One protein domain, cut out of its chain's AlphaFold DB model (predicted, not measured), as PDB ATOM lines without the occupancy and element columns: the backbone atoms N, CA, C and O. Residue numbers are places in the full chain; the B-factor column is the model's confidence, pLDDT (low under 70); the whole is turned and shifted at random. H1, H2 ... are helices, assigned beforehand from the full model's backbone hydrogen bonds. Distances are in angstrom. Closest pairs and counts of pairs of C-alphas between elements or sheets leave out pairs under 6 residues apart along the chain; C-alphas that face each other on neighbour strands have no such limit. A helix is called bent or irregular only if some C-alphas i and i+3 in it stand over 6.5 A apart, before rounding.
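What this domain is: This is residues 428 to 518 of the 873 residues of an uncharacterized protein of Lachnospiraceae bacterium A4 (UniProt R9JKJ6). A 13-residue helix, H3, makes the core; H2 folds back along it as a helical hairpin, and H6, about perpendicular to H3, touches it with residues 511 to 512 alone, near the last residues of H6. H1 and H5 lie toward opposite ends of the longest axis, and short H4 sits near the core. The printed part has 91 residues with six named helices, H1 to H6 in chain order, and no named strand: all helix. It is compact, with a radius of gyration of the C-alphas of 13.2 A, yet elongated, spanning 39 by 25 by 25 A.

How they stand to each other: Start at H1, residues 433 to 439, close but not clearly touching H3, residues 460 to 472; their closest C-alphas, Val 436 and Leu 472, are 6.2 A apart. Next, H2, residues 448 to 456, touches H3 at Leu 451 and Tyr 463, closest C-alphas 5.6 A apart, with a shallow tilt of 25 degrees, opposite ways. H4, residues 477 to 481, and H3 are near each other. H5, residues 486 to 491, touches no helix. H6, residues 502 to 514, touches H3 about perpendicular, at 80 degrees, through residues 511 to 512 alone; the closest C-alphas, Arg 464 and Val 511, are 6.2 A apart. In H2 to H6 every O i to N i+4 pair is within hydrogen-bond range; in H1 1 of 3 is, beside 3 of 4 O i to N i+3 pairs.

Where its parts are: Find C-alpha 433 at (22.242, -5.861, -32.142), where H1 begins; it is irregular, but only just, with C-alphas 434 and 437 7.0 A apart. H2 is 12.2 A long. H3 runs 18.3 A from C-alpha 460 at (8.065, -17.200, -20.902). H6, also 18.3 A, ends at C-alpha 514, (10.556, -16.773, -32.686).

The domain as a whole: The C-alphas farthest apart, Pro 434 and Glu 493, are 39.1 A apart. The printed part has no cut and no long link. In this predicted model, pLDDT is under 70 at residues 444 to 445 and 486 to 497.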
ATOM      1  N   GLU A 428      12.508  -4.084 -29.937       96.31
ATOM      2  CA  GLU A 428      12.827  -5.186 -30.845       96.31
ATOM      3  C   GLU A 428      14.321  -5.525 -30.828       96.31
ATOM      4  O   GLU A 428      15.161  -4.666 -30.536       96.31
ATOM      5  N   ILE A 429      14.664  -6.749 -31.242       97.31
ATOM      6  CA  ILE A 429      16.053  -7.228 -31.269       97.31
ATOM      7  C   ILE A 429      16.983  -6.312 -32.078       97.31
ATOM      8  O   ILE A 429      18.114  -6.049 -31.673       97.31
ATOM      9  N   SER A 430      16.490  -5.720 -33.173       96.88
ATOM     10  CA  SER A 430      17.257  -4.800 -34.028       96.88
ATOM     11  C   SER A 430      17.847  -3.600 -33.277       96.88
ATOM     12  O   SER A 430      18.859  -3.045 -33.701       96.88
ATOM     13  N   LYS A 431      17.249  -3.207 -32.143       97.19
ATOM     14  CA  LYS A 431      17.738  -2.112 -31.295       97.19
ATOM     15  C   LYS A 431      18.891  -2.517 -30.379       97.19
ATOM     16  O   LYS A 431      19.616  -1.631 -29.935       97.19
ATOM     17  N   ILE A 432      19.082  -3.812 -30.123       96.31
ATOM     18  CA  ILE A 432      20.160  -4.325 -29.265       96.31
ATOM     19  C   ILE A 432      21.325  -4.952 -30.037       96.31
ATOM     20  O   ILE A 432      22.419  -5.045 -29.488       96.31
ATOM     21  N   LEU A 433      21.152  -5.314 -31.315       96.88
ATOM     22  CA  LEU A 433      22.242  -5.861 -32.142       96.88
ATOM     23  C   LEU A 433      23.514  -4.983 -32.170       96.88
ATOM     24  O   LEU A 433      24.609  -5.539 -32.047       96.88
ATOM     25  N   PRO A 434      23.433  -3.633 -32.237       96.56
ATOM     26  CA  PRO A 434      24.627  -2.784 -32.172       96.56
ATOM     27  C   PRO A 434      25.421  -2.912 -30.859       96.56
ATOM     28  O   PRO A 434      26.603  -2.574 -30.820       96.56
ATOM     29  N   CYS A 435      24.799  -3.401 -29.782       94.31
ATOM     30  CA  CYS A 435      25.421  -3.556 -28.466       94.31
ATOM     31  C   CYS A 435      26.245  -4.849 -28.339       94.31
ATOM     32  O   CYS A 435      27.130  -4.929 -27.483       94.31
ATOM     33  N   VAL A 436      26.002  -5.845 -29.199       94.12
ATOM     34  CA  VAL A 436      26.553  -7.209 -29.081       94.12
ATOM     35  C   VAL A 436      28.081  -7.224 -29.051       94.12
ATOM     36  O   VAL A 436      28.683  -7.928 -28.241       94.12
ATOM     37  N   GLY A 437      28.728  -6.394 -29.875       92.81
ATOM     38  CA  GLY A 437      30.190  -6.298 -29.909       92.81
ATOM     39  C   GLY A 437      30.813  -5.821 -28.590       92.81
ATOM     40  O   GLY A 437      31.946  -6.196 -28.284       92.81
ATOM     41  N   SER A 438      30.088  -5.028 -27.793       91.81
ATOM     42  CA  SER A 438      30.516  -4.639 -26.444       91.81
ATOM     43  C   SER A 438      30.229  -5.736 -25.422       91.81
ATOM     44  O   SER A 438      31.062  -5.983 -24.554       91.81
ATOM     45  N   TRP A 439      29.091  -6.424 -25.532       91.38
ATOM     46  CA  TRP A 439      28.713  -7.497 -24.608       91.38
ATOM     47  C   TRP A 439      29.639  -8.711 -24.681       91.38
ATOM     48  O   TRP A 439      30.000  -9.256 -23.645       91.38
ATOM     49  N   ARG A 440      30.115  -9.078 -25.875       91.06
ATOM     50  CA  ARG A 440      31.072 -10.186 -26.069       91.06
ATOM     51  C   ARG A 440      32.466  -9.947 -25.478       91.06
ATOM     52  O   ARG A 440      33.286 -10.853 -25.465       91.06
ATOM     53  N   LYS A 441      32.762  -8.725 -25.026       87.44
ATOM     54  CA  LYS A 441      34.025  -8.382 -24.347       87.44
ATOM     55  C   LYS A 441      33.910  -8.446 -22.823       87.44
ATOM     56  O   LYS A 441      34.897  -8.196 -22.137       87.44
ATOM     57  N   MET A 442      32.711  -8.689 -22.296       83.38
ATOM     58  CA  MET A 442      32.452  -8.725 -20.860       83.38
ATOM     59  C   MET A 442      32.800 -10.091 -20.277       83.38
ATOM     60  O   MET A 442      32.748 -11.102 -20.969       83.38
ATOM     61  N   TYR A 443      33.122 -10.113 -18.985       72.94
ATOM     62  CA  TYR A 443      33.209 -11.364 -18.242       72.94
ATOM     63  C   TYR A 443      31.797 -11.915 -18.019       72.94
ATOM     64  O   TYR A 443      30.917 -11.193 -17.546       72.94
ATOM     65  N   HIS A 444      31.575 -13.176 -18.381       67.44
ATOM     66  CA  HIS A 444      30.256 -13.794 -18.321       67.44
ATOM     67  C   HIS A 444      29.979 -14.332 -16.914       67.44
ATOM     68  O   HIS A 444      30.689 -15.208 -16.424       67.44
ATOM     69  N   LEU A 445      28.923 -13.826 -16.279       65.06
ATOM     70  CA  LEU A 445      28.289 -14.481 -15.137       65.06
ATOM     71  C   LEU A 445      27.097 -15.273 -15.676       65.06
ATOM     72  O   LEU A 445      26.300 -14.733 -16.438       65.06
ATOM     73  N   SER A 446      27.002 -16.553 -15.318       70.69
ATOM     74  CA  SER A 446      25.875 -17.391 -15.736       70.69
ATOM     75  C   SER A 446      24.584 -16.892 -15.088       70.69
ATOM     76  O   SER A 446      24.493 -16.860 -13.862       70.69
ATOM     77  N   ASN A 447      23.573 -16.564 -15.899       82.38
ATOM     78  CA  ASN A 447      22.226 -16.237 -15.415       82.38
ATOM     79  C   ASN A 447      21.327 -17.477 -15.324       82.38
ATOM     80  O   ASN A 447      20.099 -17.372 -15.338       82.38
ATOM     81  N   GLY A 448      21.911 -18.681 -15.299       84.94
ATOM     82  CA  GLY A 448      21.136 -19.900 -15.491       84.94
ATOM     83  C   GLY A 448      20.081 -20.148 -14.417       84.94
ATOM     84  O   GLY A 448      18.993 -20.615 -14.745       84.94
ATOM     85  N   ALA A 449      20.350 -19.773 -13.164       86.69
ATOM     86  CA  ALA A 449      19.355 -19.841 -12.095       86.69
ATOM     87  C   ALA A 449      18.204 -18.846 -12.329       86.69
ATOM     88  O   ALA A 449      17.038 -19.218 -12.254       86.69
ATOM     89  N   GLN A 450      18.517 -17.602 -12.698       91.75
ATOM     90  CA  GLN A 450      17.522 -16.561 -12.960       91.75
ATOM     91  C   GLN A 450      16.609 -16.942 -14.131       91.75
ATOM     92  O   GLN A 450      15.393 -16.783 -14.033       91.75
ATOM     93  N   LEU A 451      17.179 -17.483 -15.215       92.31
ATOM     94  CA  LEU A 451      16.423 -17.950 -16.380       92.31
ATOM     95  C   LEU A 451      15.505 -19.130 -16.039       92.31
ATOM     96  O   LEU A 451      14.361 -19.165 -16.485       92.31
ATOM     97  N   GLN A 452      15.975 -20.067 -15.215       89.31
ATOM     98  CA  GLN A 452      15.143 -21.165 -14.715       89.31
ATOM     99  C   GLN A 452      13.971 -20.654 -13.878       89.31
ATOM    100  O   GLN A 452      12.838 -21.077 -14.089       89.31
ATOM    101  N   ASN A 453      14.215 -19.694 -12.989       90.44
ATOM    102  CA  ASN A 453      13.173 -19.152 -12.124       90.44
ATOM    103  C   ASN A 453      12.078 -18.445 -12.938       90.44
ATOM    104  O   ASN A 453      10.895 -18.700 -12.725       90.44
ATOM    105  N   VAL A 454      12.435 -17.606 -13.921       93.56
ATOM    106  CA  VAL A 454      11.417 -16.946 -14.767       93.56
ATOM    107  C   VAL A 454      10.606 -17.929 -15.606       93.56
ATOM    108  O   VAL A 454       9.410 -17.710 -15.795       93.56
ATOM    109  N   MET A 455      11.219 -19.025 -16.058       91.06
ATOM    110  CA  MET A 455      10.509 -20.115 -16.727       91.06
ATOM    111  C   MET A 455       9.542 -20.817 -15.765       91.06
ATOM    112  O   MET A 455       8.359 -20.943 -16.076       91.06
ATOM    113  N   ALA A 456      10.017 -21.205 -14.577       88.81
ATOM    114  CA  ALA A 456       9.236 -21.918 -13.566       88.81
ATOM    115  C   ALA A 456       8.007 -21.125 -13.089       88.81
ATOM    116  O   ALA A 456       6.950 -21.704 -12.846       88.81
ATOM    117  N   TYR A 457       8.110 -19.795 -13.012       90.19
ATOM    118  CA  TYR A 457       6.990 -18.923 -12.638       90.19
ATOM    119  C   TYR A 457       6.155 -18.426 -13.837       90.19
ATOM    120  O   TYR A 457       5.233 -17.626 -13.660       90.19
ATOM    121  N   GLY A 458       6.430 -18.917 -15.050       89.25
ATOM    122  CA  GLY A 458       5.595 -18.718 -16.238       89.25
ATOM    123  C   GLY A 458       5.838 -17.432 -17.039       89.25
ATOM    124  O   GLY A 458       5.056 -17.127 -17.941       89.25
ATOM    125  N   GLU A 459       6.911 -16.677 -16.776       93.44
ATOM    126  CA  GLU A 459       7.303 -15.492 -17.562       93.44
ATOM    127  C   GLU A 459       8.102 -15.883 -18.815       93.44
ATOM    128  O   GLU A 459       9.275 -15.539 -19.001       93.44
ATOM    129  N   MET A 460       7.433 -16.596 -19.724       92.44
ATOM    130  CA  MET A 460       8.065 -17.200 -20.902       92.44
ATOM    131  C   MET A 460       8.687 -16.188 -21.874       92.44
ATOM    132  O   MET A 460       9.647 -16.519 -22.565       92.44
ATOM    133  N   GLN A 461       8.190 -14.947 -21.924       95.25
ATOM    134  CA  GLN A 461       8.789 -13.904 -22.763       95.25
ATOM    135  C   GLN A 461      10.182 -13.502 -22.251       95.25
ATOM    136  O   GLN A 461      11.130 -13.440 -23.032       95.25
ATOM    137  N   ILE A 462      10.316 -13.245 -20.942       96.88
ATOM    138  CA  ILE A 462      11.611 -12.899 -20.335       96.88
ATOM    139  C   ILE A 462      12.561 -14.085 -20.464       96.88
ATOM    140  O   ILE A 462      13.724 -13.890 -20.802       96.88
ATOM    141  N   TYR A 463      12.053 -15.301 -20.257       95.12
ATOM    142  CA  TYR A 463      12.820 -16.526 -20.437       95.12
ATOM    143  C   TYR A 463      13.425 -16.641 -21.845       95.12
ATOM    144  O   TYR A 463      14.649 -16.672 -21.986       95.12
ATOM    145  N   ARG A 464      12.588 -16.623 -22.894       94.81
ATOM    146  CA  ARG A 464      13.038 -16.745 -24.292       94.81
ATOM    147  C   ARG A 464      14.015 -15.642 -24.677       94.81
ATOM    148  O   ARG A 464      15.086 -15.916 -25.213       94.81
ATOM    149  N   ARG A 465      13.695 -14.390 -24.348       96.88
ATOM    150  CA  ARG A 465      14.581 -13.254 -24.639       96.88
ATOM    151  C   ARG A 465      15.876 -13.299 -23.834       96.88
ATOM    152  O   ARG A 465      16.907 -12.866 -24.338       96.88
ATOM    153  N   GLY A 466      15.846 -13.860 -22.630       95.62
ATOM    154  CA  GLY A 466      17.026 -14.148 -21.824       95.62
ATOM    155  C   GLY A 466      17.951 -15.164 -22.491       95.62
ATOM    156  O   GLY A 466      19.144 -14.901 -22.605       95.62
ATOM    157  N   LEU A 467      17.406 -16.254 -23.044       94.62
ATOM    158  CA  LEU A 467      18.182 -17.209 -23.849       94.62
ATOM    159  C   LEU A 467      18.802 -16.552 -25.091       94.62
ATOM    160  O   LEU A 467      19.949 -16.834 -25.431       94.62
ATOM    161  N   VAL A 468      18.083 -15.633 -25.745       96.06
ATOM    162  CA  VAL A 468      18.648 -14.851 -26.857       96.06
ATOM    163  C   VAL A 468      19.812 -13.979 -26.388       96.06
ATOM    164  O   VAL A 468      20.807 -13.865 -27.098       96.06
ATOM    165  N   LEU A 469      19.737 -13.378 -25.200       95.19
ATOM    166  CA  LEU A 469      20.858 -12.614 -24.654       95.19
ATOM    167  C   LEU A 469      22.089 -13.501 -24.385       95.19
ATOM    168  O   LEU A 469      23.192 -13.113 -24.779       95.19
ATOM    169  N   GLU A 470      21.907 -14.699 -23.820       93.12
ATOM    170  CA  GLU A 470      22.981 -15.700 -23.676       93.12
ATOM    171  C   GLU A 470      23.589 -16.057 -25.050       93.12
ATOM    172  O   GLU A 470      24.811 -16.034 -25.225       93.12
ATOM    173  N   CYS A 471      22.740 -16.262 -26.066       93.62
ATOM    174  CA  CYS A 471      23.147 -16.521 -27.448       93.62
ATOM    175  C   CYS A 471      23.992 -15.379 -28.037       93.62
ATOM    176  O   CYS A 471      25.073 -15.603 -28.587       93.62
ATOM    177  N   LEU A 472      23.536 -14.131 -27.910       94.38
ATOM    178  CA  LEU A 472      24.247 -12.958 -28.426       94.38
ATOM    179  C   LEU A 472      25.609 -12.765 -27.739       94.38
ATOM    180  O   LEU A 472      26.572 -12.335 -28.387       94.38
ATOM    181  N   GLN A 473      25.711 -13.126 -26.458       92.00
ATOM    182  CA  GLN A 473      26.960 -13.131 -25.695       92.00
ATOM    183  C   GLN A 473      27.868 -14.331 -25.977       92.00
ATOM    184  O   GLN A 473      29.001 -14.329 -25.503       92.00
ATOM    185  N   LEU A 474      27.422 -15.304 -26.779       91.44
ATOM    186  CA  LEU A 474      28.117 -16.568 -27.034       91.44
ATOM    187  C   LEU A 474      28.231 -17.479 -25.798       91.44
ATOM    188  O   LEU A 474      29.067 -18.384 -25.781       91.44
ATOM    189  N   ASN A 475      27.391 -17.284 -24.778       87.56
ATOM    190  CA  ASN A 475      27.406 -18.104 -23.572       87.56
ATOM    191  C   ASN A 475      26.554 -19.364 -23.755       87.56
ATOM    192  O   ASN A 475      25.329 -19.307 -23.847       87.56
ATOM    193  N   HIS A 476      27.216 -20.519 -23.799       83.94
ATOM    194  CA  HIS A 476      26.570 -21.804 -24.044       83.94
ATOM    195  C   HIS A 476      26.305 -22.627 -22.764       83.94
ATOM    196  O   HIS A 476      25.710 -23.698 -22.852       83.94
ATOM    197  N   ILE A 477      26.713 -22.146 -21.576       81.06
ATOM    198  CA  ILE A 477      26.666 -22.913 -20.309       81.06
ATOM    199  C   ILE A 477      25.248 -23.380 -19.980       81.06
ATOM    200  O   ILE A 477      25.037 -24.542 -19.644       81.06
ATOM    201  N   TYR A 478      24.257 -22.495 -20.131       83.69
ATOM    202  CA  TYR A 478      22.864 -22.836 -19.842       83.69
ATOM    203  C   TYR A 478      22.404 -24.085 -20.603       83.69
ATOM    204  O   TYR A 478      21.766 -24.966 -20.035       83.69
ATOM    205  N   PHE A 479      22.780 -24.178 -21.877       81.50
ATOM    206  CA  PHE A 479      22.365 -25.243 -22.786       81.50
ATOM    207  C   PHE A 479      23.074 -26.575 -22.517       81.50
ATOM    208  O   PHE A 479      22.589 -27.617 -22.954       81.50
ATOM    209  N   TYR A 480      24.203 -26.553 -21.799       78.25
ATOM    210  CA  TYR A 480      24.878 -27.753 -21.307       78.25
ATOM    211  C   TYR A 480      24.186 -28.332 -20.079       78.25
ATOM    212  O   TYR A 480      23.984 -29.547 -20.007       78.25
ATOM    213  N   ASP A 481      23.785 -27.468 -19.150       76.62
ATOM    214  CA  ASP A 481      23.311 -27.903 -17.841       76.62
ATOM    215  C   ASP A 481      21.790 -28.126 -17.804       76.62
ATOM    216  O   ASP A 481      21.297 -28.936 -17.008       76.62
ATOM    217  N   ARG A 482      21.024 -27.439 -18.668       82.44
ATOM    218  CA  ARG A 482      19.557 -27.341 -18.584       82.44
ATOM    219  C   ARG A 482      18.843 -27.552 -19.925       82.44
ATOM    220  O   ARG A 482      19.320 -27.118 -20.971       82.44
ATOM    221  N   TRP A 483      17.657 -28.163 -19.877       84.88
ATOM    222  CA  TRP A 483      16.756 -28.261 -21.032       84.88
ATOM    223  C   TRP A 483      16.077 -26.912 -21.309       84.88
ATOM    224  O   TRP A 483      15.699 -26.211 -20.368       84.88
ATOM    225  N   ILE A 484      15.932 -26.551 -22.590       87.44
ATOM    226  CA  ILE A 484      15.114 -25.395 -23.011       87.44
ATOM    227  C   ILE A 484      13.623 -25.730 -22.891       87.44
ATOM    228  O   ILE A 484      12.811 -24.880 -22.530       87.44
ATOM    229  N   ASP A 485      13.265 -26.976 -23.202       79.88
ATOM    230  CA  ASP A 485      11.911 -27.483 -23.025       79.88
ATOM    231  C   ASP A 485      11.643 -27.768 -21.539       79.88
ATOM    232  O   ASP A 485      12.263 -28.646 -20.925       79.88
ATOM    233  N   ALA A 486      10.716 -27.002 -20.962       68.12
ATOM    234  CA  ALA A 486      10.361 -27.078 -19.552       68.12
ATOM    235  C   ALA A 486       9.796 -28.454 -19.161       68.12
ATOM    236  O   ALA A 486      10.092 -28.931 -18.067       68.12
ATOM    237  N   GLU A 487       9.035 -29.118 -20.042       68.38
ATOM    238  CA  GLU A 487       8.417 -30.419 -19.738       68.38
ATOM    239  C   GLU A 487       9.480 -31.507 -19.523       68.38
ATOM    240  O   GLU A 487       9.352 -32.355 -18.640       68.38
ATOM    241  N   ARG A 488      10.590 -31.424 -20.260       67.31
ATOM    242  CA  ARG A 488      11.733 -32.344 -20.139       67.31
ATOM    243  C   ARG A 488      12.622 -32.047 -18.956       67.31
ATOM    244  O   ARG A 488      13.140 -32.966 -18.327       67.31
ATOM    245  N   ASN A 489      12.768 -30.766 -18.625       63.31
ATOM    246  CA  ASN A 489      13.567 -30.345 -17.483       63.31
ATOM    247  C   ASN A 489      13.057 -30.930 -16.154       63.31
ATOM    248  O   ASN A 489      13.844 -31.089 -15.226       63.31
ATOM    249  N   HIS A 490      11.765 -31.273 -16.076       57.84
ATOM    250  CA  HIS A 490      11.150 -31.931 -14.919       57.84
ATOM    251  C   HIS A 490      11.137 -33.467 -14.993       57.84
ATOM    252  O   HIS A 490      11.053 -34.108 -13.949       57.84
ATOM    253  N   ALA A 491      11.188 -34.053 -16.192       55.72
ATOM    254  CA  ALA A 491      11.013 -35.493 -16.400       55.72
ATOM    255  C   ALA A 491      12.331 -36.283 -16.449       55.72
ATOM    256  O   ALA A 491      12.339 -37.476 -16.152       55.72
ATOM    257  N   GLU A 492      13.441 -35.643 -16.823       56.31
ATOM    258  CA  GLU A 492      14.725 -36.317 -17.015       56.31
ATOM    259  C   GLU A 492      15.739 -35.902 -15.942       56.31
ATOM    260  O   GLU A 492      16.326 -34.816 -15.989       56.31
ATOM    261  N   GLU A 493      15.980 -36.786 -14.969       49.75
ATOM    262  CA  GLU A 493      17.095 -36.628 -14.036       49.75
ATOM    263  C   GLU A 493      18.424 -36.701 -14.791       49.75
ATOM    264  O   GLU A 493      18.746 -37.702 -15.426       49.75
ATOM    265  N   ASN A 494      19.218 -35.635 -14.665       53.66
ATOM    266  CA  ASN A 494      20.675 -35.667 -14.793       53.66
ATOM    267  C   ASN A 494      21.232 -36.438 -16.007       53.66
ATOM    268  O   ASN A 494      22.271 -37.094 -15.916       53.66
ATOM    269  N   THR A 495      20.594 -36.314 -17.174       53.78
ATOM    270  CA  THR A 495      21.217 -36.741 -18.425       53.78
ATOM    271  C   THR A 495      22.454 -35.875 -18.650       53.78
ATOM    272  O   THR A 495      22.389 -34.646 -18.794       53.78
ATOM    273  N   ALA A 496      23.623 -36.514 -18.584       55.97
ATOM    274  CA  ALA A 496      24.866 -35.884 -18.985       55.97
ATOM    275  C   ALA A 496      24.751 -35.521 -20.475       55.97
ATOM    276  O   ALA A 496      24.255 -36.317 -21.268       55.97
ATOM    277  N   TRP A 497      25.241 -34.338 -20.856       66.19
ATOM    278  CA  TRP A 497      25.370 -33.911 -22.259       66.19
ATOM    279  C   TRP A 497      24.072 -33.506 -22.993       66.19
ATOM    280  O   TRP A 497      23.954 -33.763 -24.188       66.19
ATOM    281  N   LYS A 498      23.141 -32.789 -22.338       76.19
ATOM    282  CA  LYS A 498      21.874 -32.292 -22.943       76.19
ATOM    283  C   LYS A 498      22.035 -31.573 -24.288       76.19
ATOM    284  O   LYS A 498      21.180 -31.660 -25.157       76.19
ATOM    285  N   HIS A 499      23.149 -30.874 -24.487       71.69
ATOM    286  CA  HIS A 499      23.447 -30.166 -25.736       71.69
ATOM    287  C   HIS A 499      23.684 -31.055 -26.956       71.69
ATOM    288  O   HIS A 499      23.698 -30.538 -28.071       71.69
ATOM    289  N   LYS A 500      23.912 -32.356 -26.752       71.12
ATOM    290  CA  LYS A 500      24.045 -33.334 -27.836       71.12
ATOM    291  C   LYS A 500      22.689 -33.819 -28.344       71.12
ATOM    292  O   LYS A 500      22.633 -34.449 -29.390       71.12
ATOM    293  N   ASP A 501      21.611 -33.548 -27.613       79.25
ATOM    294  CA  ASP A 501      20.282 -34.002 -27.990       79.25
ATOM    295  C   ASP A 501      19.699 -33.130 -29.110       79.25
ATOM    296  O   ASP A 501      19.592 -31.906 -28.993       79.25
ATOM    297  N   VAL A 502      19.277 -33.776 -30.197       83.06
ATOM    298  CA  VAL A 502      18.686 -33.134 -31.380       83.06
ATOM    299  C   VAL A 502      17.474 -32.261 -31.026       83.06
ATOM    300  O   VAL A 502      17.265 -31.193 -31.604       83.06
ATOM    301  N   GLN A 503      16.675 -32.662 -30.038       84.56
ATOM    302  CA  GLN A 503      15.486 -31.931 -29.604       84.56
ATOM    303  C   GLN A 503      15.853 -30.673 -28.805       84.56
ATOM    304  O   GLN A 503      15.143 -29.668 -28.906       84.56
ATOM    305  N   GLN A 504      16.985 -30.669 -28.088       86.69
ATOM    306  CA  GLN A 504      17.523 -29.455 -27.461       86.69
ATOM    307  C   GLN A 504      17.921 -28.423 -28.524       86.69
ATOM    308  O   GLN A 504      17.575 -27.247 -28.396       86.69
ATOM    309  N   ILE A 505      18.598 -28.855 -29.596       88.56
ATOM    310  CA  ILE A 505      18.956 -27.980 -30.726       88.56
ATOM    311  C   ILE A 505      17.693 -27.411 -31.356       88.56
ATOM    312  O   ILE A 505      17.584 -26.202 -31.538       88.56
ATOM    313  N   ARG A 506      16.714 -28.268 -31.656       90.69
ATOM    314  CA  ARG A 506      15.458 -27.843 -32.275       90.69
ATOM    315  C   ARG A 506      14.732 -26.812 -31.411       90.69
ATOM    316  O   ARG A 506      14.228 -25.823 -31.935       90.69
ATOM    317  N   SER A 507      14.738 -27.002 -30.092       91.25
ATOM    318  CA  SER A 507      14.167 -26.048 -29.134       91.25
ATOM    319  C   SER A 507      14.911 -24.710 -29.146       91.25
ATOM    320  O   SER A 507      14.279 -23.653 -29.149       91.25
ATOM    321  N   LEU A 508      16.245 -24.730 -29.221       92.25
ATOM    322  CA  LEU A 508      17.056 -23.521 -29.370       92.25
ATOM    323  C   LEU A 508      16.730 -22.786 -30.674       92.25
ATOM    324  O   LEU A 508      16.445 -21.591 -30.644       92.25
ATOM    325  N   LEU A 509      16.750 -23.492 -31.804       94.12
ATOM    326  CA  LEU A 509      16.465 -22.918 -33.119       94.12
ATOM    327  C   LEU A 509      15.053 -22.323 -33.177       94.12
ATOM    328  O   LEU A 509      14.864 -21.245 -33.741       94.12
ATOM    329  N   ALA A 510      14.075 -22.958 -32.523       94.31
ATOM    330  CA  ALA A 510      12.723 -22.425 -32.390       94.31
ATOM    331  C   ALA A 510      12.695 -21.092 -31.620       94.31
ATOM    332  O   ALA A 510      12.075 -20.139 -32.090       94.31
ATOM    333  N   VAL A 511      13.413 -20.984 -30.494       94.88
ATOM    334  CA  VAL A 511      13.520 -19.726 -29.728       94.88
ATOM    335  C   VAL A 511      14.185 -18.622 -30.558       94.88
ATOM    336  O   VAL A 511      13.696 -17.491 -30.589       94.88
ATOM    337  N   LEU A 512      15.281 -18.937 -31.256       95.56
ATOM    338  CA  LEU A 512      15.996 -17.970 -32.096       95.56
ATOM    339  C   LEU A 512      15.140 -17.502 -33.283       95.56
ATOM    340  O   LEU A 512      15.171 -16.320 -33.634       95.56
ATOM    341  N   ALA A 513      14.354 -18.404 -33.876       94.81
ATOM    342  CA  ALA A 513      13.415 -18.079 -34.943       94.81
ATOM    343  C   ALA A 513      12.250 -17.208 -34.441       94.81
ATOM    344  O   ALA A 513      11.923 -16.207 -35.084       94.81
ATOM    345  N   GLU A 514      11.660 -17.535 -33.285       93.81
ATOM    346  CA  GLU A 514      10.556 -16.773 -32.686       93.81
ATOM    347  C   GLU A 514      10.964 -15.320 -32.393       93.81
ATOM    348  O   GLU A 514      10.245 -14.383 -32.747       93.81
ATOM    349  N   GLU A 515      12.160 -15.116 -31.830       95.62
ATOM    350  CA  GLU A 515      12.711 -13.786 -31.533       95.62
ATOM    351  C   GLU A 515      13.446 -13.142 -32.727       95.62
ATOM    352  O   GLU A 515      14.058 -12.079 -32.593       95.62
ATOM    353  N   LYS A 516      13.361 -13.754 -33.918       95.62
ATOM    354  CA  LYS A 516      13.898 -13.236 -35.191       95.62
ATOM    355  C   LYS A 516      15.384 -12.874 -35.111       95.62
ATOM    356  O   LYS A 516      15.817 -11.832 -35.616       95.62
ATOM    357  N   VAL A 517      16.177 -13.730 -34.470       97.56
ATOM    358  CA  VAL A 517      17.628 -13.556 -34.376       97.56
ATOM    359  C   VAL A 517      18.239 -13.639 -35.780       97.56
ATOM    360  O   VAL A 517      17.954 -14.595 -36.499       97.56
ATOM    361  N   PRO A 518      19.070 -12.677 -36.223       97.12
ATOM    362  CA  PRO A 518      19.625 -12.727 -37.574       97.12
ATOM    363  C   PRO A 518      20.552 -13.935 -37.782       97.12
ATOM    364  O   PRO A 518      21.289 -14.274 -36.848       97.12
TER     365      PRO A 518